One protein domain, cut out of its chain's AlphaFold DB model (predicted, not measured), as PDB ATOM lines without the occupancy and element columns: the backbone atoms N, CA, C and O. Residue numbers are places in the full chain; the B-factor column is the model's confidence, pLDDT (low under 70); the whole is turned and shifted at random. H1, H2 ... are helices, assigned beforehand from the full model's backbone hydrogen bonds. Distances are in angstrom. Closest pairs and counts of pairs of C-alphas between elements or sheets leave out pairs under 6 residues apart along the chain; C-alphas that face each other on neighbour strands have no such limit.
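Overview. This is residues 5 to 185 of the 185 residues of an uncharacterized protein of Lachnospiraceae bacterium (UniProt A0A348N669). Six helices, H1 to H6, make a crossed cluster round H5, with the H3 and H4 hairpin at one end of the long axis and the looped stretch of residues 146 to 171 at the other. H7 and H8 lie outside the cluster, H7 near H2 and H8 near H5. The printed part has 181 residues with eight named helices, H1 to H8 in chain order, and no named strand: the class is all helix. It is compact, with a radius of gyration of the C-alphas of 16.1 A, and spans 49 by 39 by 36 A.

Along the chain. Find C-alpha 5 at (36.556, -6.070, 12.214); from there H1, residues 5 to 19, runs 21.4 A. Next come H2, residues 30 to 39, H3, residues 51 to 66, 23.2 A long, and H4, residues 71 to 78. H5, residues 84 to 98, starts at C-alpha 84 (38.089, -19.268, 24.495) and runs 20.6 A. H6 is residues 109 to 119, H7 residues 132 to 145, and H8 residues 172 to 183, ending at C-alpha 183 (38.982, -22.962, 48.013).

Arrangement. Start at Glu 15: H1 touches H5 there, its C-alpha 6.6 A from that of Val 89, the closest pair. H5 touches H3 about perpendicular at 82 degrees, closest at C-alphas 56 and 90, 5.7 A. H3 and H4 form a helical hairpin, closest at C-alphas 64 and 74, 6.0 A. H7 is close to H2 but not clearly touching, closest at C-alphas 33 and 137, 7.4 A. In H1 to H8 every O i to N i+4 pair is within hydrogen-bond range.

Size, cuts and confidence. The C-alphas farthest apart, of Thr 70 and Gly 162, are 49.0 A apart. The printed part has no cut. Links H2 to H3, H6 to H7 and H7 to H8 are long. Look for pLDDT under 70 at residues 22 to 28 and 124 to 134.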
ATOM      1  N   LYS A   5      35.202  -6.048  11.648       95.94
ATOM      2  CA  LYS A   5      36.556  -6.070  12.214       95.94
ATOM      3  C   LYS A   5      36.737  -5.036  13.328       95.94
ATOM      4  O   LYS A   5      37.372  -5.337  14.332       95.94
ATOM      5  N   GLU A   6      36.186  -3.834  13.153       96.75
ATOM      6  CA  GLU A   6      36.193  -2.800  14.197       96.75
ATOM      7  C   GLU A   6      35.372  -3.249  15.409       96.75
ATOM      8  O   GLU A   6      35.856  -3.159  16.527       96.75
ATOM      9  N   LEU A   7      34.183  -3.824  15.195       97.06
ATOM     10  CA  LEU A   7      33.349  -4.345  16.282       97.06
ATOM     11  C   LEU A   7      34.027  -5.484  17.054       97.06
ATOM     12  O   LEU A   7      33.950  -5.513  18.276       97.06
ATOM     13  N   GLN A   8      34.685  -6.415  16.358       96.88
ATOM     14  CA  GLN A   8      35.421  -7.514  16.991       96.88
ATOM     15  C   GLN A   8      36.602  -6.998  17.812       96.88
ATOM     16  O   GLN A   8      36.825  -7.468  18.922       96.88
ATOM     17  N   TYR A   9      37.341  -6.021  17.281       96.56
ATOM     18  CA  TYR A   9      38.434  -5.393  18.014       96.56
ATOM     19  C   TYR A   9      37.930  -4.645  19.252       96.56
ATOM     20  O   TYR A   9      38.498  -4.796  20.329       96.56
ATOM     21  N   ASP A  10      36.848  -3.878  19.119       97.50
ATOM     22  CA  ASP A  10      36.270  -3.135  20.237       97.50
ATOM     23  C   ASP A  10      35.714  -4.074  21.315       97.50
ATOM     24  O   ASP A  10      35.903  -3.811  22.500       97.50
ATOM     25  N   PHE A  11      35.087  -5.187  20.921       98.06
ATOM     26  CA  PHE A  11      34.611  -6.205  21.857       98.06
ATOM     27  C   PHE A  11      35.774  -6.886  22.589       98.06
ATOM     28  O   PHE A  11      35.764  -6.941  23.816       98.06
ATOM     29  N   PHE A  12      36.829  -7.279  21.867       97.44
ATOM     30  CA  PHE A  12      38.052  -7.802  22.480       97.44
ATOM     31  C   PHE A  12      38.655  -6.808  23.482       97.44
ATOM     32  O   PHE A  12      39.054  -7.191  24.578       97.44
ATOM     33  N   MET A  13      38.716  -5.518  23.134       96.25
ATOM     34  CA  MET A  13      39.227  -4.487  24.042       96.25
ATOM     35  C   MET A  13      38.319  -4.286  25.257       96.25
ATOM     36  O   MET A  13      38.823  -4.057  26.353       96.25
ATOM     37  N   TYR A  14      37.002  -4.385  25.087       96.94
ATOM     38  CA  TYR A  14      36.046  -4.335  26.188       96.94
ATOM     39  C   TYR A  14      36.264  -5.493  27.172       96.94
ATOM     40  O   TYR A  14      36.409  -5.261  28.370       96.94
ATOM     41  N   GLU A  15      36.395  -6.720  26.673       97.00
ATOM     42  CA  GLU A  15      36.718  -7.903  27.479       97.00
ATOM     43  C   GLU A  15      38.090  -7.798  28.152       97.00
ATOM     44  O   GLU A  15      38.235  -8.079  29.342       97.00
ATOM     45  N   TYR A  16      39.094  -7.326  27.413       94.38
ATOM     46  CA  TYR A  16      40.432  -7.083  27.936       94.38
ATOM     47  C   TYR A  16      40.414  -6.071  29.086       94.38
ATOM     48  O   TYR A  16      41.061  -6.292  30.109       94.38
ATOM     49  N   ASN A  17      39.631  -4.999  28.971       92.25
ATOM     50  CA  ASN A  17      39.487  -3.995  30.025       92.25
ATOM     51  C   ASN A  17      38.756  -4.539  31.266       92.25
ATOM     52  O   ASN A  17      39.066  -4.115  32.374       92.25
ATOM     53  N   ILE A  18      37.838  -5.506  31.118       93.12
ATOM     54  CA  ILE A  18      37.203  -6.186  32.266       93.12
ATOM     55  C   ILE A  18      38.246  -6.935  33.106       93.12
ATOM     56  O   ILE A  18      38.153  -6.971  34.333       93.12
ATOM     57  N   ILE A  19      39.237  -7.548  32.455       91.56
ATOM     58  CA  ILE A  19      40.237  -8.396  33.123       91.56
ATOM     59  C   ILE A  19      41.555  -7.673  33.422       91.56
ATOM     60  O   ILE A  19      42.417  -8.247  34.089       91.56
ATOM     61  N   THR A  20      41.717  -6.429  32.959       85.38
ATOM     62  CA  THR A  20      42.884  -5.582  33.236       85.38
ATOM     63  C   THR A  20      42.522  -4.417  34.157       85.38
ATOM     64  O   THR A  20      42.082  -3.351  33.747       85.38
ATOM     65  N   THR A  21      42.742  -4.626  35.448       72.94
ATOM     66  CA  THR A  21      42.728  -3.597  36.501       72.94
ATOM     67  C   THR A  21      44.135  -3.045  36.759       72.94
ATOM     68  O   THR A  21      45.121  -3.677  36.380       72.94
ATOM     69  N   GLU A  22      44.261  -1.916  37.472       61.69
ATOM     70  CA  GLU A  22      45.568  -1.363  37.887       61.69
ATOM     71  C   GLU A  22      46.459  -2.401  38.606       61.69
ATOM     72  O   GLU A  22      47.668  -2.425  38.393       61.69
ATOM     73  N   GLU A  23      45.869  -3.326  39.374       58.28
ATOM     74  CA  GLU A  23      46.583  -4.408  40.077       58.28
ATOM     75  C   GLU A  23      47.052  -5.557  39.163       58.28
ATOM     76  O   GLU A  23      47.927  -6.340  39.529       58.28
ATOM     77  N   THR A  24      46.467  -5.684  37.972       58.00
ATOM     78  CA  THR A  24      46.787  -6.741  36.991       58.00
ATOM     79  C   THR A  24      47.535  -6.205  35.768       58.00
ATOM     80  O   THR A  24      48.050  -6.995  34.975       58.00
ATOM     81  N   TYR A  25      47.664  -4.876  35.660       51.59
ATOM     82  CA  TYR A  25      48.352  -4.142  34.594       51.59
ATOM     83  C   TYR A  25      49.838  -4.525  34.457       51.59
ATOM     84  O   TYR A  25      50.432  -4.345  33.398       51.59
ATOM     85  N   ASP A  26      50.427  -5.102  35.509       53.03
ATOM     86  CA  ASP A  26      51.841  -5.502  35.572       53.03
ATOM     87  C   ASP A  26      52.112  -6.952  35.113       53.03
ATOM     88  O   ASP A  26      53.224  -7.470  35.227       53.03
ATOM     89  N   LYS A  27      51.109  -7.658  34.574       59.91
ATOM     90  CA  LYS A  27      51.321  -9.007  34.028       59.91
ATOM     91  C   LYS A  27      51.911  -8.928  32.620       59.91
ATOM     92  O   LYS A  27      51.191  -8.911  31.622       59.91
ATOM     93  N   LYS A  28      53.243  -8.888  32.530       65.12
ATOM     94  CA  LYS A  28      53.987  -9.106  31.276       65.12
ATOM     95  C   LYS A  28      53.415 -10.344  30.557       65.12
ATOM     96  O   LYS A  28      53.358 -11.405  31.164       65.12
ATOM     97  N   GLY A  29      52.971 -10.213  29.304       74.31
ATOM     98  CA  GLY A  29      52.358 -11.317  28.544       74.31
ATOM     99  C   GLY A  29      50.822 -11.397  28.596       74.31
ATOM    100  O   GLY A  29      50.233 -12.243  27.924       74.31
ATOM    101  N   ALA A  30      50.143 -10.539  29.372       81.31
ATOM    102  CA  ALA A  30      48.684 -10.580  29.519       81.31
ATOM    103  C   ALA A  30      47.940 -10.397  28.192       81.31
ATOM    104  O   ALA A  30      47.015 -11.151  27.880       81.31
ATOM    105  N   ARG A  31      48.353  -9.404  27.399       84.50
ATOM    106  CA  ARG A  31      47.731  -9.101  26.109       84.50
ATOM    107  C   ARG A  31      47.896 -10.253  25.133       84.50
ATOM    108  O   ARG A  31      46.964 -10.564  24.399       84.50
ATOM    109  N   GLU A  32      49.057 -10.881  25.127       82.62
ATOM    110  CA  GLU A  32      49.381 -12.002  24.261       82.62
ATOM    111  C   GLU A  32      48.575 -13.246  24.637       82.62
ATOM    112  O   GLU A  32      47.967 -13.840  23.752       82.62
ATOM    113  N   ILE A  33      48.475 -13.592  25.928       86.88
ATOM    114  CA  ILE A  33      47.615 -14.694  26.396       86.88
ATOM    115  C   ILE A  33      46.169 -14.457  25.955       86.88
ATOM    116  O   ILE A  33      45.555 -15.343  25.362       86.88
ATOM    117  N   CYS A  34      45.635 -13.252  26.182       90.62
ATOM    118  CA  CYS A  34      44.277 -12.905  25.757       90.62
ATOM    119  C   CYS A  34      44.133 -12.963  24.231       90.62
ATOM    120  O   CYS A  34      43.132 -13.457  23.728       90.62
ATOM    121  N   THR A  35      45.150 -12.517  23.488       90.56
ATOM    122  CA  THR A  35      45.159 -12.573  22.019       90.56
ATOM    123  C   THR A  35      45.132 -14.017  21.526       90.56
ATOM    124  O   THR A  35      44.326 -14.332  20.658       90.56
ATOM    125  N   LEU A  36      45.959 -14.903  22.085       90.12
ATOM    126  CA  LEU A  36      46.011 -16.315  21.702       90.12
ATOM    127  C   LEU A  36      44.698 -17.028  22.037       90.12
ATOM    128  O   LEU A  36      44.144 -17.711  21.184       90.12
ATOM    129  N   LEU A  37      44.135 -16.791  23.223       93.00
ATOM    130  CA  LEU A  37      42.811 -17.306  23.589       93.00
ATOM    131  C   LEU A  37      41.703 -16.793  22.654       93.00
ATOM    132  O   LEU A  37      40.769 -17.533  22.357       93.00
ATOM    133  N   ASN A  38      41.814 -15.552  22.177       95.25
ATOM    134  CA  ASN A  38      40.858 -14.934  21.258       95.25
ATOM    135  C   ASN A  38      41.028 -15.401  19.798       95.25
ATOM    136  O   ASN A  38      40.144 -15.205  18.971       95.25
ATOM    137  N   LEU A  39      42.159 -16.016  19.448       93.44
ATOM    138  CA  LEU A  39      42.343 -16.659  18.143       93.44
ATOM    139  C   LEU A  39      41.755 -18.075  18.107       93.44
ATOM    140  O   LEU A  39      41.542 -18.622  17.025       93.44
ATOM    141  N   GLU A  40      41.484 -18.660  19.272       93.06
ATOM    142  CA  GLU A  40      41.065 -20.048  19.413       93.06
ATOM    143  C   GLU A  40      39.536 -20.146  19.537       93.06
ATOM    144  O   GLU A  40      38.971 -19.701  20.543       93.06
ATOM    145  N   PRO A  41      38.836 -20.739  18.549       94.62
ATOM    146  CA  PRO A  41      37.386 -20.854  18.589       94.62
ATOM    147  C   PRO A  41      36.949 -21.786  19.719       94.62
ATOM    148  O   PRO A  41      37.536 -22.847  19.966       94.62
ATOM    149  N   PHE A  42      35.868 -21.411  20.391       94.50
ATOM    150  CA  PHE A  42      35.242 -22.250  21.391       94.50
ATOM    151  C   PHE A  42      34.193 -23.158  20.749       94.50
ATOM    152  O   PHE A  42      33.143 -22.717  20.284       94.50
ATOM    153  N   ILE A  43      34.465 -24.461  20.796       91.12
ATOM    154  CA  ILE A  43      33.519 -25.505  20.413       91.12
ATOM    155  C   ILE A  43      33.115 -26.243  21.694       91.12
ATOM    156  O   ILE A  43      33.980 -26.856  22.330       91.12
ATOM    157  N   PRO A  44      31.830 -26.217  22.097       86.81
ATOM    158  CA  PRO A  44      31.379 -26.929  23.283       86.81
ATOM    159  C   PRO A  44      31.747 -28.415  23.224       86.81
ATOM    160  O   PRO A  44      31.235 -29.193  22.422       86.81
ATOM    161  N   SER A  45      32.641 -28.825  24.122       78.75
ATOM    162  CA  SER A  45      33.080 -30.224  24.233       78.75
ATOM    163  C   SER A  45      31.959 -31.188  24.656       78.75
ATOM    164  O   SER A  45      32.065 -32.402  24.480       78.75
ATOM    165  N   ASN A  46      30.896 -30.665  25.277       80.31
ATOM    166  CA  ASN A  46      29.726 -31.413  25.718       80.31
ATOM    167  C   ASN A  46      28.522 -30.473  25.917       80.31
ATOM    168  O   ASN A  46      28.689 -29.270  26.092       80.31
ATOM    169  N   LYS A  47      27.320 -31.056  26.016       80.12
ATOM    170  CA  LYS A  47      26.050 -30.319  26.153       80.12
ATOM    171  C   LYS A  47      25.960 -29.367  27.350       80.12
ATOM    172  O   LYS A  47      25.190 -28.419  27.313       80.12
ATOM    173  N   MET A  48      26.677 -29.627  28.448       80.12
ATOM    174  CA  MET A  48      26.639 -28.729  29.614       80.12
ATOM    175  C   MET A  48      27.400 -27.426  29.356       80.12
ATOM    176  O   MET A  48      27.152 -26.428  30.032       80.12
ATOM    177  N   ASP A  49      28.324 -27.439  28.397       87.69
ATOM    178  CA  ASP A  49      29.093 -26.268  28.002       87.69
ATOM    179  C   ASP A  49      28.392 -25.450  26.902       87.69
ATOM    180  O   ASP A  49      28.785 -24.312  26.672       87.69
ATOM    181  N   ASP A  50      27.292 -25.943  26.316       87.50
ATOM    182  CA  ASP A  50      26.444 -25.173  25.385       87.50
ATOM    183  C   ASP A  50      25.901 -23.893  26.044       87.50
ATOM    184  O   ASP A  50      25.797 -22.850  25.406       87.50
ATOM    185  N   ALA A  51      25.632 -23.938  27.354       89.62
ATOM    186  CA  ALA A  51      25.176 -22.777  28.121       89.62
ATOM    187  C   ALA A  51      26.203 -21.627  28.158       89.62
ATOM    188  O   ALA A  51      25.823 -20.489  28.427       89.62
ATOM    189  N   ARG A  52      27.489 -21.888  27.863       93.38
ATOM    190  CA  ARG A  52      28.508 -20.829  27.741       93.38
ATOM    191  C   ARG A  52      28.186 -19.878  26.584       93.38
ATOM    192  O   ARG A  52      28.479 -18.694  26.678       93.38
ATOM    193  N   ILE A  53      27.545 -20.370  25.519       93.81
ATOM    194  CA  ILE A  53      27.181 -19.557  24.351       93.81
ATOM    195  C   ILE A  53      26.190 -18.452  24.744       93.81
ATOM    196  O   ILE A  53      26.357 -17.296  24.352       93.81
ATOM    197  N   ASP A  54      25.193 -18.784  25.567       92.00
ATOM    198  CA  ASP A  54      24.202 -17.815  26.052       92.00
ATOM    199  C   ASP A  54      24.815 -16.799  27.035       92.00
ATOM    200  O   ASP A  54      24.441 -15.623  27.042       92.00
ATOM    201  N   GLU A  55      25.799 -17.216  27.833       94.00
ATOM    202  CA  GLU A  55      26.548 -16.313  28.720       94.00
ATOM    203  C   GLU A  55      27.375 -15.298  27.925       94.00
ATOM    204  O   GLU A  55      27.354 -14.106  28.226       94.00
ATOM    205  N   ILE A  56      28.034 -15.741  26.856       96.62
ATOM    206  CA  ILE A  56      28.786 -14.858  25.958       96.62
ATOM    207  C   ILE A  56      27.844 -13.899  25.228       96.62
ATOM    208  O   ILE A  56      28.146 -12.716  25.076       96.62
ATOM    209  N   LYS A  57      26.667 -14.373  24.807       95.81
ATOM    210  CA  LYS A  57      25.640 -13.499  24.238       95.81
ATOM    211  C   LYS A  57      25.230 -12.408  25.229       95.81
ATOM    212  O   LYS A  57      25.154 -11.245  24.841       95.81
ATOM    213  N   THR A  58      25.040 -12.764  26.498       95.00
ATOM    214  CA  THR A  58      24.737 -11.801  27.568       95.00
ATOM    215  C   THR A  58      25.868 -10.775  27.730       95.00
ATOM    216  O   THR A  58      25.607  -9.583  27.897       95.00
ATOM    217  N   LEU A  59      27.131 -11.202  27.625       96.44
ATOM    218  CA  LEU A  59      28.286 -10.300  27.653       96.44
ATOM    219  C   LEU A  59      28.305  -9.335  26.451       96.44
ATOM    220  O   LEU A  59      28.558  -8.144  26.626       96.44
ATOM    221  N   LYS A  60      27.959  -9.810  25.248       97.31
ATOM    222  CA  LYS A  60      27.821  -8.974  24.039       97.31
ATOM    223  C   LYS A  60      26.655  -7.980  24.144       97.31
ATOM    224  O   LYS A  60      26.783  -6.840  23.704       97.31
ATOM    225  N   GLU A  61      25.537  -8.374  24.750       95.94
ATOM    226  CA  GLU A  61      24.403  -7.478  25.033       95.94
ATOM    227  C   GLU A  61      24.775  -6.383  26.045       95.94
ATOM    228  O   GLU A  61      24.338  -5.243  25.913       95.94
ATOM    229  N   ARG A  62      25.645  -6.678  27.017       95.50
ATOM    230  CA  ARG A  62      26.208  -5.651  27.911       95.50
ATOM    231  C   ARG A  62      27.133  -4.697  27.181       95.50
ATOM    232  O   ARG A  62      26.946  -3.490  27.274       95.50
ATOM    233  N   PHE A  63      28.053  -5.237  26.382       97.38
ATOM    234  CA  PHE A  63      28.924  -4.436  25.527       97.38
ATOM    235  C   PHE A  63      28.124  -3.467  24.647       97.38
ATOM    236  O   PHE A  63      28.523  -2.313  24.490       97.38
ATOM    237  N   GLN A  64      26.973  -3.908  24.125       97.56
ATOM    238  CA  GLN A  64      26.057  -3.048  23.383       97.56
ATOM    239  C   GLN A  64      25.603  -1.839  24.202       97.56
ATOM    240  O   GLN A  64      25.683  -0.717  23.704       97.56
ATOM    241  N   ILE A  65      25.104  -2.071  25.417       96.88
ATOM    242  CA  ILE A  65      24.578  -1.020  26.297       96.88
ATOM    243  C   ILE A  65      25.701  -0.059  26.691       96.88
ATOM    244  O   ILE A  65      25.549   1.149  26.541       96.88
ATOM    245  N   ASP A  66      26.842  -0.591  27.121       96.56
ATOM    246  CA  ASP A  66      27.946   0.203  27.671       96.56
ATOM    247  C   ASP A  66      28.667   1.057  26.616       96.56
ATOM    248  O   ASP A  66      29.378   2.000  26.957       96.56
ATOM    249  N   ASN A  67      28.490   0.738  25.328       95.38
ATOM    250  CA  ASN A  67      29.138   1.427  24.208       95.38
ATOM    251  C   ASN A  67      28.132   2.066  23.235       95.38
ATOM    252  O   ASN A  67      28.513   2.413  22.114       95.38
ATOM    253  N   ASP A  68      26.864   2.196  23.643       95.75
ATOM    254  CA  ASP A  68      25.776   2.791  22.855       95.75
ATOM    255  C   ASP A  68      25.658   2.209  21.427       95.75
ATOM    256  O   ASP A  68      25.397   2.921  20.451       95.75
ATOM    257  N   LEU A  69      25.870   0.896  21.278       96.25
ATOM    258  CA  LEU A  69      25.821   0.235  19.974       96.25
ATOM    259  C   LEU A  69      24.385   0.005  19.505       96.25
ATOM    260  O   LEU A  69      23.465  -0.308  20.270       96.25
ATOM    261  N   THR A  70      24.198   0.067  18.190       96.38
ATOM    262  CA  THR A  70      22.909  -0.277  17.591       96.38
ATOM    263  C   THR A  70      22.613  -1.776  17.713       96.38
ATOM    264  O   THR A  70      23.511  -2.618  17.783       96.38
ATOM    265  N   ASN A  71      21.325  -2.132  17.658       95.38
ATOM    266  CA  ASN A  71      20.894  -3.533  17.641       95.38
ATOM    267  C   ASN A  71      21.503  -4.329  16.476       95.38
ATOM    268  O   ASN A  71      21.711  -5.533  16.603       95.38
ATOM    269  N   ASP A  72      21.760  -3.691  15.335       95.69
ATOM    270  CA  ASP A  72      22.333  -4.376  14.177       95.69
ATOM    271  C   ASP A  72      23.838  -4.622  14.356       95.69
ATOM    272  O   ASP A  72      24.320  -5.699  14.014       95.69
ATOM    273  N   GLU A  73      24.560  -3.686  14.981       96.25
ATOM    274  CA  GLU A  73      25.982  -3.846  15.308       96.25
ATOM    275  C   GLU A  73      26.215  -4.995  16.298       96.25
ATOM    276  O   GLU A  73      27.041  -5.871  16.033       96.25
ATOM    277  N   VAL A  74      25.446  -5.073  17.393       95.81
ATOM    278  CA  VAL A  74      25.591  -6.196  18.339       95.81
ATOM    279  C   VAL A  74      25.156  -7.524  17.721       95.81
ATOM    280  O   VAL A  74      25.793  -8.550  17.957       95.81
ATOM    281  N   LYS A  75      24.099  -7.541  16.893       96.00
ATOM    282  CA  LYS A  75      23.639  -8.779  16.245       96.00
ATOM    283  C   LYS A  75      24.753  -9.379  15.406       96.00
ATOM    284  O   LYS A  75      24.981 -10.579  15.497       96.00
ATOM    285  N   VAL A  76      25.466  -8.558  14.634       95.19
ATOM    286  CA  VAL A  76      26.611  -9.005  13.830       95.19
ATOM    287  C   VAL A  76      27.665  -9.710  14.693       95.19
ATOM    288  O   VAL A  76      28.160 -10.755  14.273       95.19
ATOM    289  N   LEU A  77      27.946  -9.209  15.903       95.12
ATOM    290  CA  LEU A  77      28.847  -9.854  16.869       95.12
ATOM    291  C   LEU A  77      28.282 -11.149  17.464       95.12
ATOM    292  O   LEU A  77      29.023 -12.116  17.636       95.12
ATOM    293  N   ILE A  78      26.987 -11.184  17.786       94.75
ATOM    294  CA  ILE A  78      26.311 -12.374  18.329       94.75
ATOM    295  C   ILE A  78      26.342 -13.532  17.323       94.75
ATOM    296  O   ILE A  78      26.453 -14.684  17.729       94.75
ATOM    297  N   TRP A  79      26.286 -13.238  16.022       94.38
ATOM    298  CA  TRP A  79      26.400 -14.249  14.966       94.38
ATOM    299  C   TRP A  79      27.823 -14.782  14.755       94.38
ATOM    300  O   TRP A  79      27.983 -15.745  14.006       94.38
ATOM    301  N   GLN A  80      28.847 -14.169  15.357       94.75
ATOM    302  CA  GLN A  80      30.216 -14.677  15.264       94.75
ATOM    303  C   GLN A  80      30.436 -15.848  16.216       94.75
ATOM    304  O   GLN A  80      29.878 -15.881  17.317       94.75
ATOM    305  N   GLU A  81      31.303 -16.770  15.799       93.81
ATOM    306  CA  GLU A  81      31.769 -17.856  16.653       93.81
ATOM    307  C   GLU A  81      32.472 -17.282  17.891       93.81
ATOM    308  O   GLU A  81      33.273 -16.350  17.759       93.81
ATOM    309  N   PRO A  82      32.155 -17.787  19.094       95.75
ATOM    310  CA  PRO A  82      32.838 -17.359  20.297       95.75
ATOM    311  C   PRO A  82      34.241 -17.942  20.382       95.75
ATOM    312  O   PRO A  82      34.535 -18.996  19.815       95.75
ATOM    313  N   THR A  83      35.084 -17.284  21.163       96.81
ATOM    314  CA  THR A  83      36.464 -17.706  21.412       96.81
ATOM    315  C   THR A  83      36.622 -18.268  22.825       96.81
ATOM    316  O   THR A  83      35.732 -18.140  23.674       96.81
ATOM    317  N   TRP A  84      37.761 -18.897  23.115       95.56
ATOM    318  CA  TRP A  84      38.089 -19.268  24.495       95.56
ATOM    319  C   TRP A  84      38.272 -18.055  25.402       95.56
ATOM    320  O   TRP A  84      38.014 -18.165  26.601       95.56
ATOM    321  N   PHE A  85      38.671 -16.907  24.853       97.12
ATOM    322  CA  PHE A  85      38.722 -15.670  25.621       97.12
ATOM    323  C   PHE A  85      37.319 -15.253  26.079       97.12
ATOM    324  O   PHE A  85      37.121 -15.093  27.286       97.12
ATOM    325  N   ASP A  86      36.334 -15.246  25.169       98.00
ATOM    326  CA  ASP A  86      34.934 -14.932  25.483       98.00
ATOM    327  C   ASP A  86      34.404 -15.812  26.626       98.00
ATOM    328  O   ASP A  86      33.786 -15.333  27.579       98.00
ATOM    329  N   VAL A  87      34.672 -17.125  26.557       96.81
ATOM    330  CA  VAL A  87      34.234 -18.087  27.581       96.81
ATOM    331  C   VAL A  87      34.837 -17.758  28.935       96.81
ATOM    332  O   VAL A  87      34.124 -17.769  29.936       96.81
ATOM    333  N   LEU A  88      36.145 -17.504  28.996       97.25
ATOM    334  CA  LEU A  88      36.826 -17.260  30.263       97.25
ATOM    335  C   LEU A  88      36.378 -15.939  30.894       97.25
ATOM    336  O   LEU A  88      36.183 -15.895  32.110       97.25
ATOM    337  N   VAL A  89      36.158 -14.888  30.101       97.88
ATOM    338  CA  VAL A  89      35.648 -13.607  30.611       97.88
ATOM    339  C   VAL A  89      34.201 -13.749  31.081       97.88
ATOM    340  O   VAL A  89      33.901 -13.399  32.224       97.88
ATOM    341  N   ALA A  90      33.319 -14.347  30.272       97.62
ATOM    342  CA  ALA A  90      31.923 -14.575  30.650       97.62
ATOM    343  C   ALA A  90      31.793 -15.465  31.899       97.62
ATOM    344  O   ALA A  90      30.994 -15.181  32.794       97.62
ATOM    345  N   LEU A  91      32.622 -16.507  32.010       96.94
ATOM    346  CA  LEU A  91      32.644 -17.390  33.173       96.94
ATOM    347  C   LEU A  91      33.141 -16.661  34.427       96.94
ATOM    348  O   LEU A  91      32.562 -16.831  35.495       96.94
ATOM    349  N   SER A  92      34.173 -15.824  34.301       97.31
ATOM    350  CA  SER A  92      34.683 -15.000  35.408       97.31
ATOM    351  C   SER A  92      33.633 -14.018  35.907       97.31
ATOM    352  O   SER A  92      33.435 -13.882  37.114       97.31
ATOM    353  N   TYR A  93      32.924 -13.387  34.969       96.31
ATOM    354  CA  TYR A  93      31.824 -12.486  35.269       96.31
ATOM    355  C   TYR A  93      30.726 -13.222  36.045       96.31
ATOM    356  O   TYR A  93      30.265 -12.775  37.094       96.31
ATOM    357  N   ARG A  94      30.351 -14.415  35.576       96.00
ATOM    358  CA  ARG A  94      29.355 -15.252  36.245       96.00
ATOM    359  C   ARG A  94      29.785 -15.667  37.657       96.00
ATOM    360  O   ARG A  94      28.965 -15.640  38.570       96.00
ATOM    361  N   ILE A  95      31.053 -16.041  37.849       97.25
ATOM    362  CA  ILE A  95      31.600 -16.386  39.172       97.25
ATOM    363  C   ILE A  95      31.413 -15.219  40.148       97.25
ATOM    364  O   ILE A  95      30.880 -15.426  41.241       97.25
ATOM    365  N   GLU A  96      31.817 -14.011  39.750       96.62
ATOM    366  CA  GLU A  96      31.737 -12.831  40.613       96.62
ATOM    367  C   GLU A  96      30.294 -12.461  40.954       96.62
ATOM    368  O   GLU A  96      29.976 -12.212  42.114       96.62
ATOM    369  N   HIS A  97      29.401 -12.456  39.964       94.81
ATOM    370  CA  HIS A  97      28.060 -11.884  40.117       94.81
ATOM    371  C   HIS A  97      26.983 -12.887  40.563       94.81
ATOM    372  O   HIS A  97      25.916 -12.463  41.002       94.81
ATOM    373  N   GLU A  98      27.225 -14.202  40.470       95.00
ATOM    374  CA  GLU A  98      26.258 -15.222  40.926       95.00
ATOM    375  C   GLU A  98      26.681 -15.978  42.190       95.00
ATOM    376  O   GLU A  98      25.817 -16.526  42.877       95.00
ATOM    377  N   VAL A  99      27.981 -16.076  42.484       95.81
ATOM    378  CA  VAL A  99      28.482 -16.945  43.567       95.81
ATOM    379  C   VAL A  99      29.303 -16.170  44.583       95.81
ATOM    380  O   VAL A  99      29.085 -16.329  45.780       95.81
ATOM    381  N   MET A 100      30.249 -15.357  44.114       96.50
ATOM    382  CA  MET A 100      31.264 -14.754  44.976       96.50
ATOM    383  C   MET A 100      30.976 -13.304  45.363       96.50
ATOM    384  O   MET A 100      31.810 -12.724  46.047       96.50
ATOM    385  N   THR A 101      29.835 -12.731  44.967       95.12
ATOM    386  CA  THR A 101      29.524 -11.301  45.128       95.12
ATOM    387  C   THR A 101      29.763 -10.813  46.551       95.12
ATOM    388  O   THR A 101      29.203 -11.355  47.503       95.12
ATOM    389  N   ASP A 102      30.554  -9.751  46.676       92.81
ATOM    390  CA  ASP A 102      30.859  -9.107  47.948       92.81
ATOM    391  C   ASP A 102      30.791  -7.578  47.783       92.81
ATOM    392  O   ASP A 102      31.617  -7.003  47.068       92.81
ATOM    393  N   PRO A 103      29.811  -6.899  48.409       91.38
ATOM    394  CA  PRO A 103      29.693  -5.445  48.340       91.38
ATOM    395  C   PRO A 103      30.914  -4.689  48.876       91.38
ATOM    396  O   PRO A 103      31.136  -3.554  48.453       91.38
ATOM    397  N   ASP A 104      31.681  -5.292  49.790       93.75
ATOM    398  CA  ASP A 104      32.816  -4.636  50.442       93.75
ATOM    399  C   ASP A 104      34.098  -4.720  49.596       93.75
ATOM    400  O   ASP A 104      34.942  -3.826  49.675       93.75
ATOM    401  N   GLU A 105      34.246  -5.755  48.759       87.94
ATOM    402  CA  GLU A 105      35.419  -5.920  47.884       87.94
ATOM    403  C   GLU A 105      35.205  -5.402  46.447       87.94
ATOM    404  O   GLU A 105      36.173  -5.227  45.706       87.94
ATOM    405  N   GLY A 106      33.960  -5.126  46.047       90.31
ATOM    406  CA  GLY A 106      33.631  -4.668  44.694       90.31
ATOM    407  C   GLY A 106      33.754  -5.764  43.626       90.31
ATOM    408  O   GLY A 106      33.791  -6.956  43.928       90.31
ATOM    409  N   ASP A 107      33.789  -5.362  42.349       91.94
ATOM    410  CA  ASP A 107      33.829  -6.306  41.224       91.94
ATOM    411  C   ASP A 107      35.229  -6.921  41.057       91.94
ATOM    412  O   ASP A 107      36.181  -6.263  40.632       91.94
ATOM    413  N   ARG A 108      35.339  -8.218  41.366       94.25
ATOM    414  CA  ARG A 108      36.577  -9.005  41.234       94.25
ATOM    415  C   ARG A 108      36.560  -9.941  40.028       94.25
ATOM    416  O   ARG A 108      37.287 -10.933  40.021       94.25
ATOM    417  N   THR A 109      35.804  -9.635  38.974       95.00
ATOM    418  CA  THR A 109      35.786 -10.428  37.729       95.00
ATOM    419  C   THR A 109      37.205 -10.729  37.225       95.00
ATOM    420  O   THR A 109      37.530 -11.882  36.932       95.00
ATOM    421  N   ALA A 110      38.095  -9.730  37.221       93.44
ATOM    422  CA  ALA A 110      39.494  -9.902  36.825       93.44
ATOM    423  C   ALA A 110      40.236 -10.964  37.663       93.44
ATOM    424  O   ALA A 110      40.991 -11.768  37.115       93.44
ATOM    425  N   LYS A 111      40.004 -11.017  38.982       92.81
ATOM    426  CA  LYS A 111      40.631 -11.999  39.886       92.81
ATOM    427  C   LYS A 111      40.332 -13.424  39.432       92.81
ATOM    428  O   LYS A 111      41.249 -14.236  39.354       92.81
ATOM    429  N   TRP A 112      39.075 -13.721  39.104       95.69
ATOM    430  CA  TRP A 112      38.649 -15.066  38.710       95.69
ATOM    431  C   TRP A 112      39.206 -15.481  37.355       95.69
ATOM    432  O   TRP A 112      39.664 -16.617  37.217       95.69
ATOM    433  N   PHE A 113      39.256 -14.546  36.402       95.44
ATOM    434  CA  PHE A 113      39.919 -14.773  35.121       95.44
ATOM    435  C   PHE A 113      41.372 -15.175  35.350       95.44
ATOM    436  O   PHE A 113      41.821 -16.230  34.904       95.44
ATOM    437  N   TRP A 114      42.094 -14.381  36.134       92.31
ATOM    438  CA  TRP A 114      43.497 -14.641  36.395       92.31
ATOM    439  C   TRP A 114      43.736 -15.907  37.214       92.31
ATOM    440  O   TRP A 114      44.684 -16.618  36.910       92.31
ATOM    441  N   CYS A 115      42.871 -16.266  38.164       93.50
ATOM    442  CA  CYS A 115      42.960 -17.565  38.836       93.50
ATOM    443  C   CYS A 115      42.855 -18.738  37.848       93.50
ATOM    444  O   CYS A 115      43.557 -19.735  38.006       93.50
ATOM    445  N   MET A 116      42.007 -18.631  36.822       95.81
ATOM    446  CA  MET A 116      41.910 -19.655  35.780       95.81
ATOM    447  C   MET A 116      43.180 -19.733  34.926       95.81
ATOM    448  O   MET A 116      43.675 -20.831  34.677       95.81
ATOM    449  N   ILE A 117      43.739 -18.587  34.527       92.62
ATOM    450  CA  ILE A 117      45.017 -18.526  33.798       92.62
ATOM    451  C   ILE A 117      46.163 -19.111  34.640       92.62
ATOM    452  O   ILE A 117      46.996 -19.865  34.132       92.62
ATOM    453  N   ASP A 118      46.174 -18.836  35.943       90.88
ATOM    454  CA  ASP A 118      47.158 -19.383  36.875       90.88
ATOM    455  C   ASP A 118      47.038 -20.909  36.996       90.88
ATOM    456  O   ASP A 118      48.048 -21.611  36.969       90.88
ATOM    457  N   ASN A 119      45.814 -21.443  37.066       93.88
ATOM    458  CA  ASN A 119      45.566 -22.887  37.136       93.88
ATOM    459  C   ASN A 119      46.010 -23.629  35.861       93.88
ATOM    460  O   ASN A 119      46.411 -24.794  35.936       93.88
ATOM    461  N   LEU A 120      45.997 -22.953  34.707       92.19
ATOM    462  CA  LEU A 120      46.567 -23.473  33.460       92.19
ATOM    463  C   LEU A 120      48.105 -23.473  33.453       92.19
ATOM    464  O   LEU A 120      48.702 -24.093  32.571       92.19
ATOM    465  N   GLY A 121      48.739 -22.820  34.433       87.62
ATOM    466  CA  GLY A 121      50.189 -22.669  34.532       87.62
ATOM    467  C   GLY A 121      50.745 -21.531  33.677       87.62
ATOM    468  O   GLY A 121      51.921 -21.561  33.330       87.62
ATOM    469  N   LEU A 122      49.918 -20.544  33.315       83.62
ATOM    470  CA  LEU A 122      50.281 -19.493  32.356       83.62
ATOM    471  C   LEU A 122      50.673 -18.154  33.006       83.62
ATOM    472  O   LEU A 122      50.996 -17.209  32.292       83.62
ATOM    473  N   ARG A 123      50.656 -18.044  34.344       71.69
ATOM    474  CA  ARG A 123      50.876 -16.770  35.061       71.69
ATOM    475  C   ARG A 123      52.251 -16.148  34.820       71.69
ATOM    476  O   ARG A 123      52.347 -14.934  34.683       71.69
ATOM    477  N   ASP A 124      53.291 -16.977  34.797       64.56
ATOM    478  CA  ASP A 124      54.693 -16.533  34.809       64.56
ATOM    479  C   ASP A 124      55.346 -16.590  33.419       64.56
ATOM    480  O   ASP A 124      56.570 -16.536  33.286       64.56
ATOM    481  N   ILE A 125      54.536 -16.711  32.363       63.47
ATOM    482  CA  ILE A 125      55.035 -16.760  30.993       63.47
ATOM    483  C   ILE A 125      55.440 -15.351  30.545       63.47
ATOM    484  O   ILE A 125      54.634 -14.524  30.125       63.47
ATOM    485  N   SER A 126      56.742 -15.086  30.627       55.25
ATOM    486  CA  SER A 126      57.381 -13.930  30.007       55.25
ATOM    487  C   SER A 126      57.528 -14.190  28.512       55.25
ATOM    488  O   SER A 126      58.466 -14.867  28.100       55.25
ATOM    489  N   LEU A 127      56.663 -13.604  27.688       57.50
ATOM    490  CA  LEU A 127      56.818 -13.711  26.241       57.50
ATOM    491  C   LEU A 127      57.883 -12.734  25.743       57.50
ATOM    492  O   LEU A 127      57.690 -11.519  25.739       57.50
ATOM    493  N   ASP A 128      59.016 -13.292  25.327       56.59
ATOM    494  CA  ASP A 128      59.788 -12.755  24.208       56.59
ATOM    495  C   ASP A 128      59.297 -13.487  22.943       56.59
ATOM    496  O   ASP A 128      59.022 -14.689  22.987       56.59
ATOM    497  N   ILE A 129      59.107 -12.790  21.824       47.78
ATOM    498  CA  ILE A 129      58.552 -13.401  20.599       47.78
ATOM    499  C   ILE A 129      59.534 -14.478  20.090       47.78
ATOM    500  O   ILE A 129      60.719 -14.184  19.919       47.78
ATOM    501  N   ASN A 130      59.052 -15.698  19.799       52.00
ATOM    502  CA  ASN A 130      59.834 -16.923  19.509       52.00
ATOM    503  C   ASN A 130      60.500 -17.608  20.721       52.00
ATOM    504  O   ASN A 130      61.478 -18.345  20.560       52.00
ATOM    505  N   SER A 131      60.002 -17.367  21.930       57.62
ATOM    506  CA  SER A 131      60.491 -18.045  23.132       57.62
ATOM    507  C   SER A 131      59.798 -19.414  23.329       57.62
ATOM    508  O   SER A 131      58.647 -19.585  22.916       57.62
ATOM    509  N   PRO A 132      60.471 -20.424  23.918       59.34
ATOM    510  CA  PRO A 132      59.872 -21.721  24.288       59.34
ATOM    511  C   PRO A 132      58.536 -21.626  25.055       59.34
ATOM    512  O   PRO A 132      57.727 -22.556  25.059       59.34
ATOM    513  N   GLU A 133      58.299 -20.489  25.693       65.44
ATOM    514  CA  GLU A 133      57.114 -20.133  26.448       65.44
ATOM    515  C   GLU A 133      55.856 -19.982  25.566       65.44
ATOM    516  O   GLU A 133      54.758 -20.284  26.029       65.44
ATOM    517  N   GLU A 134      55.988 -19.619  24.283       66.69
ATOM    518  CA  GLU A 134      54.859 -19.565  23.334       66.69
ATOM    519  C   GLU A 134      54.265 -20.963  23.087       66.69
ATOM    520  O   GLU A 134      53.048 -21.148  23.153       66.69
ATOM    521  N   SER A 135      55.126 -21.977  22.918       74.19
ATOM    522  CA  SER A 135      54.701 -23.383  22.819       74.19
ATOM    523  C   SER A 135      53.950 -23.826  24.074       74.19
ATOM    524  O   SER A 135      52.983 -24.574  23.984       74.19
ATOM    525  N   SER A 136      54.356 -23.324  25.244       77.44
ATOM    526  CA  SER A 136      53.724 -23.673  26.520       77.44
ATOM    527  C   SER A 136      52.298 -23.117  26.639       77.44
ATOM    528  O   SER A 136      51.443 -23.763  27.250       77.44
ATOM    529  N   ILE A 137      52.014 -21.955  26.035       78.81
ATOM    530  CA  ILE A 137      50.654 -21.395  25.977       78.81
ATOM    531  C   ILE A 137      49.767 -22.254  25.078       78.81
ATOM    532  O   ILE A 137      48.683 -22.653  25.507       78.81
ATOM    533  N   HIS A 138      50.231 -22.575  23.867       85.50
ATOM    534  CA  HIS A 138      49.484 -23.438  22.952       85.50
ATOM    535  C   HIS A 138      49.197 -24.807  23.576       85.50
ATOM    536  O   HIS A 138      48.041 -25.224  23.599       85.50
ATOM    537  N   ASP A 139      50.191 -25.441  24.203       89.19
ATOM    538  CA  ASP A 139      50.017 -26.730  24.881       89.19
ATOM    539  C   ASP A 139      48.975 -26.667  26.011       89.19
ATOM    540  O   ASP A 139      48.216 -27.616  26.231       89.19
ATOM    541  N   ALA A 140      48.921 -25.563  26.762       89.94
ATOM    542  CA  ALA A 140      47.922 -25.386  27.811       89.94
ATOM    543  C   ALA A 140      46.516 -25.162  27.244       89.94
ATOM    544  O   ALA A 140      45.551 -25.722  27.773       89.94
ATOM    545  N   ILE A 141      46.399 -24.371  26.175       88.88
ATOM    546  CA  ILE A 141      45.128 -24.110  25.496       88.88
ATOM    547  C   ILE A 141      44.603 -25.392  24.843       88.88
ATOM    548  O   ILE A 141      43.439 -25.739  25.041       88.88
ATOM    549  N   ASP A 142      45.448 -26.154  24.152       92.56
ATOM    550  CA  ASP A 142      45.069 -27.433  23.551       92.56
ATOM    551  C   ASP A 142      44.687 -28.459  24.623       92.56
ATOM    552  O   ASP A 142      43.655 -29.124  24.513       92.56
ATOM    553  N   ARG A 143      45.422 -28.512  25.743       94.44
ATOM    554  CA  ARG A 143      45.047 -29.357  26.886       94.44
ATOM    555  C   ARG A 143      43.677 -29.001  27.464       94.44
ATOM    556  O   ARG A 143      42.922 -29.895  27.862       94.44
ATOM    557  N   LEU A 144      43.356 -27.710  27.534       92.75
ATOM    558  CA  LEU A 144      42.053 -27.222  27.972       92.75
ATOM    559  C   LEU A 144      40.947 -27.616  26.983       92.75
ATOM    560  O   LEU A 144      39.950 -28.212  27.402       92.75
ATOM    561  N   LYS A 145      41.154 -27.323  25.694       90.62
ATOM    562  CA  LYS A 145      40.236 -27.604  24.578       90.62
ATOM    563  C   LYS A 145      39.877 -29.076  24.486       90.62
ATOM    564  O   LYS A 145      38.700 -29.437  24.508       90.62
ATOM    565  N   ASP A 146      40.901 -29.920  24.470       92.31
ATOM    566  CA  ASP A 146      40.760 -31.362  24.289       92.31
ATOM    567  C   ASP A 146      40.447 -32.085  25.602       92.31
ATOM    568  O   ASP A 146      40.198 -33.293  25.626       92.31
ATOM    569  N   ARG A 147      40.437 -31.342  26.717       92.75
ATOM    570  CA  ARG A 147      40.171 -31.843  28.071       92.75
ATOM    571  C   ARG A 147      41.088 -33.003  28.437       92.75
ATOM    572  O   ARG A 147      40.668 -33.978  29.064       92.75
ATOM    573  N   THR A 148      42.352 -32.885  28.046       95.12
ATOM    574  CA  THR A 148      43.408 -33.874  28.299       95.12
ATOM    575  C   THR A 148      44.149 -33.621  29.613       95.12
ATOM    576  O   THR A 148      45.088 -34.344  29.934       95.12
ATOM    577  N   TYR A 149      43.700 -32.639  30.405       95.31
ATOM    578  CA  TYR A 149      44.099 -32.445  31.800       95.31
ATOM    579  C   TYR A 149      43.703 -33.639  32.690       95.31
ATOM    580  O   TYR A 149      42.930 -34.509  32.289       95.31
ATOM    581  N   ASP A 150      44.221 -33.698  33.914       95.75
ATOM    582  CA  ASP A 150      44.012 -34.842  34.804       95.75
ATOM    583  C   ASP A 150      42.541 -35.022  35.209       95.75
ATOM    584  O   ASP A 150      41.746 -34.084  35.249       95.75
ATOM    585  N   GLN A 151      42.165 -36.246  35.601       95.31
ATOM    586  CA  GLN A 151      40.789 -36.568  36.022       95.31
ATOM    587  C   GLN A 151      40.266 -35.684  37.160       95.31
ATOM    588  O   GLN A 151      39.061 -35.480  37.280       95.31
ATOM    589  N   ASN A 152      41.147 -35.167  38.010       95.31
ATOM    590  CA  ASN A 152      40.786 -34.274  39.106       95.31
ATOM    591  C   ASN A 152      40.705 -32.791  38.685       95.31
ATOM    592  O   ASN A 152      40.385 -31.956  39.525       95.31
ATOM    593  N   GLY A 153      40.991 -32.463  37.422       95.25
ATOM    594  CA  GLY A 153      41.048 -31.100  36.889       95.25
ATOM    595  C   GLY A 153      42.445 -30.466  36.886       95.25
ATOM    596  O   GLY A 153      42.581 -29.348  36.397       95.25
ATOM    597  N   SER A 154      43.484 -31.134  37.412       95.25
ATOM    598  CA  SER A 154      44.861 -30.610  37.395       95.25
ATOM    599  C   SER A 154      45.368 -30.395  35.970       95.25
ATOM    600  O   SER A 154      45.301 -31.295  35.138       95.25
ATOM    601  N   GLY A 155      45.873 -29.188  35.697       92.38
ATOM    602  CA  GLY A 155      46.261 -28.740  34.356       92.38
ATOM    603  C   GLY A 155      45.118 -28.134  33.531       92.38
ATOM    604  O   GLY A 155      45.370 -27.714  32.403       92.38
ATOM    605  N   GLY A 156      43.891 -28.100  34.061       95.19
ATOM    606  CA  GLY A 156      42.744 -27.368  33.516       95.19
ATOM    607  C   GLY A 156      42.381 -26.143  34.368       95.19
ATOM    608  O   GLY A 156      43.158 -25.712  35.214       95.19
ATOM    609  N   LEU A 157      41.178 -25.592  34.175       96.38
ATOM    610  CA  LEU A 157      40.751 -24.352  34.848       96.38
ATOM    611  C   LEU A 157      40.491 -24.515  36.354       96.38
ATOM    612  O   LEU A 157      40.650 -23.555  37.102       96.38
ATOM    613  N   PHE A 158      40.056 -25.700  36.798       97.19
ATOM    614  CA  PHE A 158      39.463 -25.905  38.128       97.19
ATOM    615  C   PHE A 158      39.948 -27.209  38.793       97.19
ATOM    616  O   PHE A 158      39.199 -28.186  38.889       97.19
ATOM    617  N   PRO A 159      41.209 -27.262  39.254       96.31
ATOM    618  CA  PRO A 159      41.773 -28.446  39.899       96.31
ATOM    619  C   PRO A 159      41.160 -28.716  41.280       96.31
ATOM    620  O   PRO A 159      41.150 -27.847  42.148       96.31
ATOM    621  N   LEU A 160      40.707 -29.948  41.529       95.62
ATOM    622  CA  LEU A 160      40.076 -30.350  42.790       95.62
ATOM    623  C   LEU A 160      40.917 -31.378  43.550       95.62
ATOM    624  O   LEU A 160      41.247 -32.455  43.050       95.62
ATOM    625  N   LYS A 161      41.195 -31.102  44.824       91.31
ATOM    626  CA  LYS A 161      41.867 -32.051  45.720       91.31
ATOM    627  C   LYS A 161      40.894 -33.148  46.151       91.31
ATOM    628  O   LYS A 161      39.774 -32.866  46.572       91.31
ATOM    629  N   GLY A 162      41.326 -34.407  46.050       81.56
ATOM    630  CA  GLY A 162      40.597 -35.574  46.570       81.56
ATOM    631  C   GLY A 162      39.285 -35.927  45.851       81.56
ATOM    632  O   GLY A 162      38.547 -36.795  46.320       81.56
ATOM    633  N   LYS A 163      38.971 -35.281  44.721       78.44
ATOM    634  CA  LYS A 163      37.750 -35.541  43.946       78.44
ATOM    635  C   LYS A 163      37.864 -36.877  43.204       78.44
ATOM    636  O   LYS A 163      38.848 -37.129  42.521       78.44
ATOM    637  N   LYS A 164      36.828 -37.718  43.309       78.25
ATOM    638  CA  LYS A 164      36.731 -39.004  42.583       78.25
ATOM    639  C   LYS A 164      36.001 -38.904  41.237       78.25
ATOM    640  O   LYS A 164      36.013 -39.851  40.461       78.25
ATOM    641  N   THR A 165      35.320 -37.788  40.980       88.56
ATOM    642  CA  THR A 165      34.599 -37.543  39.727       88.56
ATOM    643  C   THR A 165      35.564 -37.064  38.652       88.56
ATOM    644  O   THR A 165      36.263 -36.079  38.876       88.56
ATOM    645  N   ASP A 166      35.531 -37.693  37.479       93.69
ATOM    646  CA  ASP A 166      36.322 -37.284  36.315       93.69
ATOM    647  C   ASP A 166      35.865 -35.912  35.780       93.69
ATOM    648  O   ASP A 166      34.826 -35.804  35.122       93.69
ATOM    649  N   GLN A 167      36.631 -34.857  36.074       94.19
ATOM    650  CA  GLN A 167      36.331 -33.474  35.692       94.19
ATOM    651  C   GLN A 167      36.338 -33.269  34.175       94.19
ATOM    652  O   GLN A 167      35.611 -32.419  33.663       94.19
ATOM    653  N   ARG A 168      37.023 -34.122  33.409       93.38
ATOM    654  CA  ARG A 168      36.996 -34.066  31.938       93.38
ATOM    655  C   ARG A 168      35.604 -34.336  31.363       93.38
ATOM    656  O   ARG A 168      35.371 -34.056  30.197       93.38
ATOM    657  N   ARG A 169      34.666 -34.849  32.164       92.69
ATOM    658  CA  ARG A 169      33.277 -35.133  31.764       92.69
ATOM    659  C   ARG A 169      32.246 -34.188  32.392       92.69
ATOM    660  O   ARG A 169      31.048 -34.416  32.244       92.69
ATOM    661  N   VAL A 170      32.694 -33.166  33.117       92.81
ATOM    662  CA  VAL A 170      31.847 -32.237  33.881       92.81
ATOM    663  C   VAL A 170      31.867 -30.863  33.216       92.81
ATOM    664  O   VAL A 170      32.947 -30.352  32.942       92.81
ATOM    665  N   GLY A 171      30.718 -30.231  32.972       93.69
ATOM    666  CA  GLY A 171      30.684 -28.878  32.391       93.69
ATOM    667  C   GLY A 171      31.477 -27.854  33.219       93.69
ATOM    668  O   GLY A 171      31.523 -27.960  34.447       93.69
ATOM    669  N   LEU A 172      32.087 -26.869  32.558       95.38
ATOM    670  CA  LEU A 172      33.004 -25.892  33.159       95.38
ATOM    671  C   LEU A 172      32.384 -25.161  34.352       95.38
ATOM    672  O   LEU A 172      33.033 -25.023  35.382       95.38
ATOM    673  N   TRP A 173      31.108 -24.782  34.269       95.94
ATOM    674  CA  TRP A 173      30.418 -24.133  35.385       95.94
ATOM    675  C   TRP A 173      30.289 -25.023  36.625       95.94
ATOM    676  O   TRP A 173      30.533 -24.578  37.742       95.94
ATOM    677  N   ASN A 174      29.989 -26.310  36.446       94.50
ATOM    678  CA  ASN A 174      29.917 -27.247  37.568       94.50
ATOM    679  C   ASN A 174      31.305 -27.496  38.181       94.50
ATOM    680  O   ASN A 174      31.418 -27.711  39.389       94.50
ATOM    681  N   GLN A 175      32.361 -27.470  37.361       95.44
ATOM    682  CA  GLN A 175      33.732 -27.503  37.869       95.44
ATOM    683  C   GLN A 175      34.050 -26.238  38.675       95.44
ATOM    684  O   GLN A 175      34.545 -26.356  39.795       95.44
ATOM    685  N   ALA A 176      33.696 -25.058  38.150       96.50
ATOM    686  CA  ALA A 176      33.889 -23.768  38.807       96.50
ATOM    687  C   ALA A 176      33.222 -23.744  40.186       96.50
ATOM    688  O   ALA A 176      33.891 -23.497  41.185       96.50
ATOM    689  N   GLN A 177      31.938 -24.107  40.268       96.25
ATOM    690  CA  GLN A 177      31.211 -24.172  41.539       96.25
ATOM    691  C   GLN A 177      31.890 -25.100  42.552       96.25
ATOM    692  O   GLN A 177      32.057 -24.739  43.715       96.25
ATOM    693  N   ALA A 178      32.319 -26.289  42.120       96.00
ATOM    694  CA  ALA A 178      33.003 -27.222  43.006       96.00
ATOM    695  C   ALA A 178      34.375 -26.712  43.471       96.00
ATOM    696  O   ALA A 178      34.797 -27.036  44.581       96.00
ATOM    697  N   TRP A 179      35.081 -25.969  42.621       97.31
ATOM    698  CA  TRP A 179      36.388 -25.399  42.933       97.31
ATOM    699  C   TRP A 179      36.272 -24.216  43.885       97.31
ATOM    700  O   TRP A 179      37.002 -24.171  44.874       97.31
ATOM    701  N   LEU A 180      35.304 -23.327  43.658       97.12
ATOM    702  CA  LEU A 180      34.989 -22.226  44.566       97.12
ATOM    703  C   LEU A 180      34.620 -22.755  45.954       97.12
ATOM    704  O   LEU A 180      35.224 -22.350  46.943       97.12
ATOM    705  N   ALA A 181      33.738 -23.757  46.007       95.81
ATOM    706  CA  ALA A 181      33.317 -24.398  47.250       95.81
ATOM    707  C   ALA A 181      34.430 -25.150  48.003       95.81
ATOM    708  O   ALA A 181      34.230 -25.552  49.139       95.81
ATOM    709  N   GLN A 182      35.573 -25.427  47.369       95.25
ATOM    710  CA  GLN A 182      36.716 -26.056  48.035       95.25
ATOM    711  C   GLN A 182      37.754 -25.031  48.510       95.25
ATOM    712  O   GLN A 182      38.501 -25.320  49.444       95.25
ATOM    713  N   ASN A 183      37.861 -23.885  47.834       94.50
ATOM    714  CA  ASN A 183      38.982 -22.962  48.013       94.50
ATOM    715  C   ASN A 183      38.583 -21.617  48.640       94.50
ATOM    716  O   ASN A 183      39.468 -20.923  49.135       94.50
ATOM    717  N   PHE A 184      37.298 -21.247  48.624       93.44
ATOM    718  CA  PHE A 184      36.841 -19.914  49.041       93.44
ATOM    719  C   PHE A 184      35.569 -19.907  49.903       93.44
ATOM    720  O   PHE A 184      35.270 -18.872  50.494       93.44
ATOM    721  N   ILE A 185      34.841 -21.026  49.983       88.81
ATOM    722  CA  ILE A 185      33.625 -21.207  50.799       88.81
ATOM    723  C   ILE A 185      33.883 -22.344  51.784       88.81
ATOM    724  O   ILE A 185      33.546 -22.187  52.977       88.81
TER     725      ILE A 185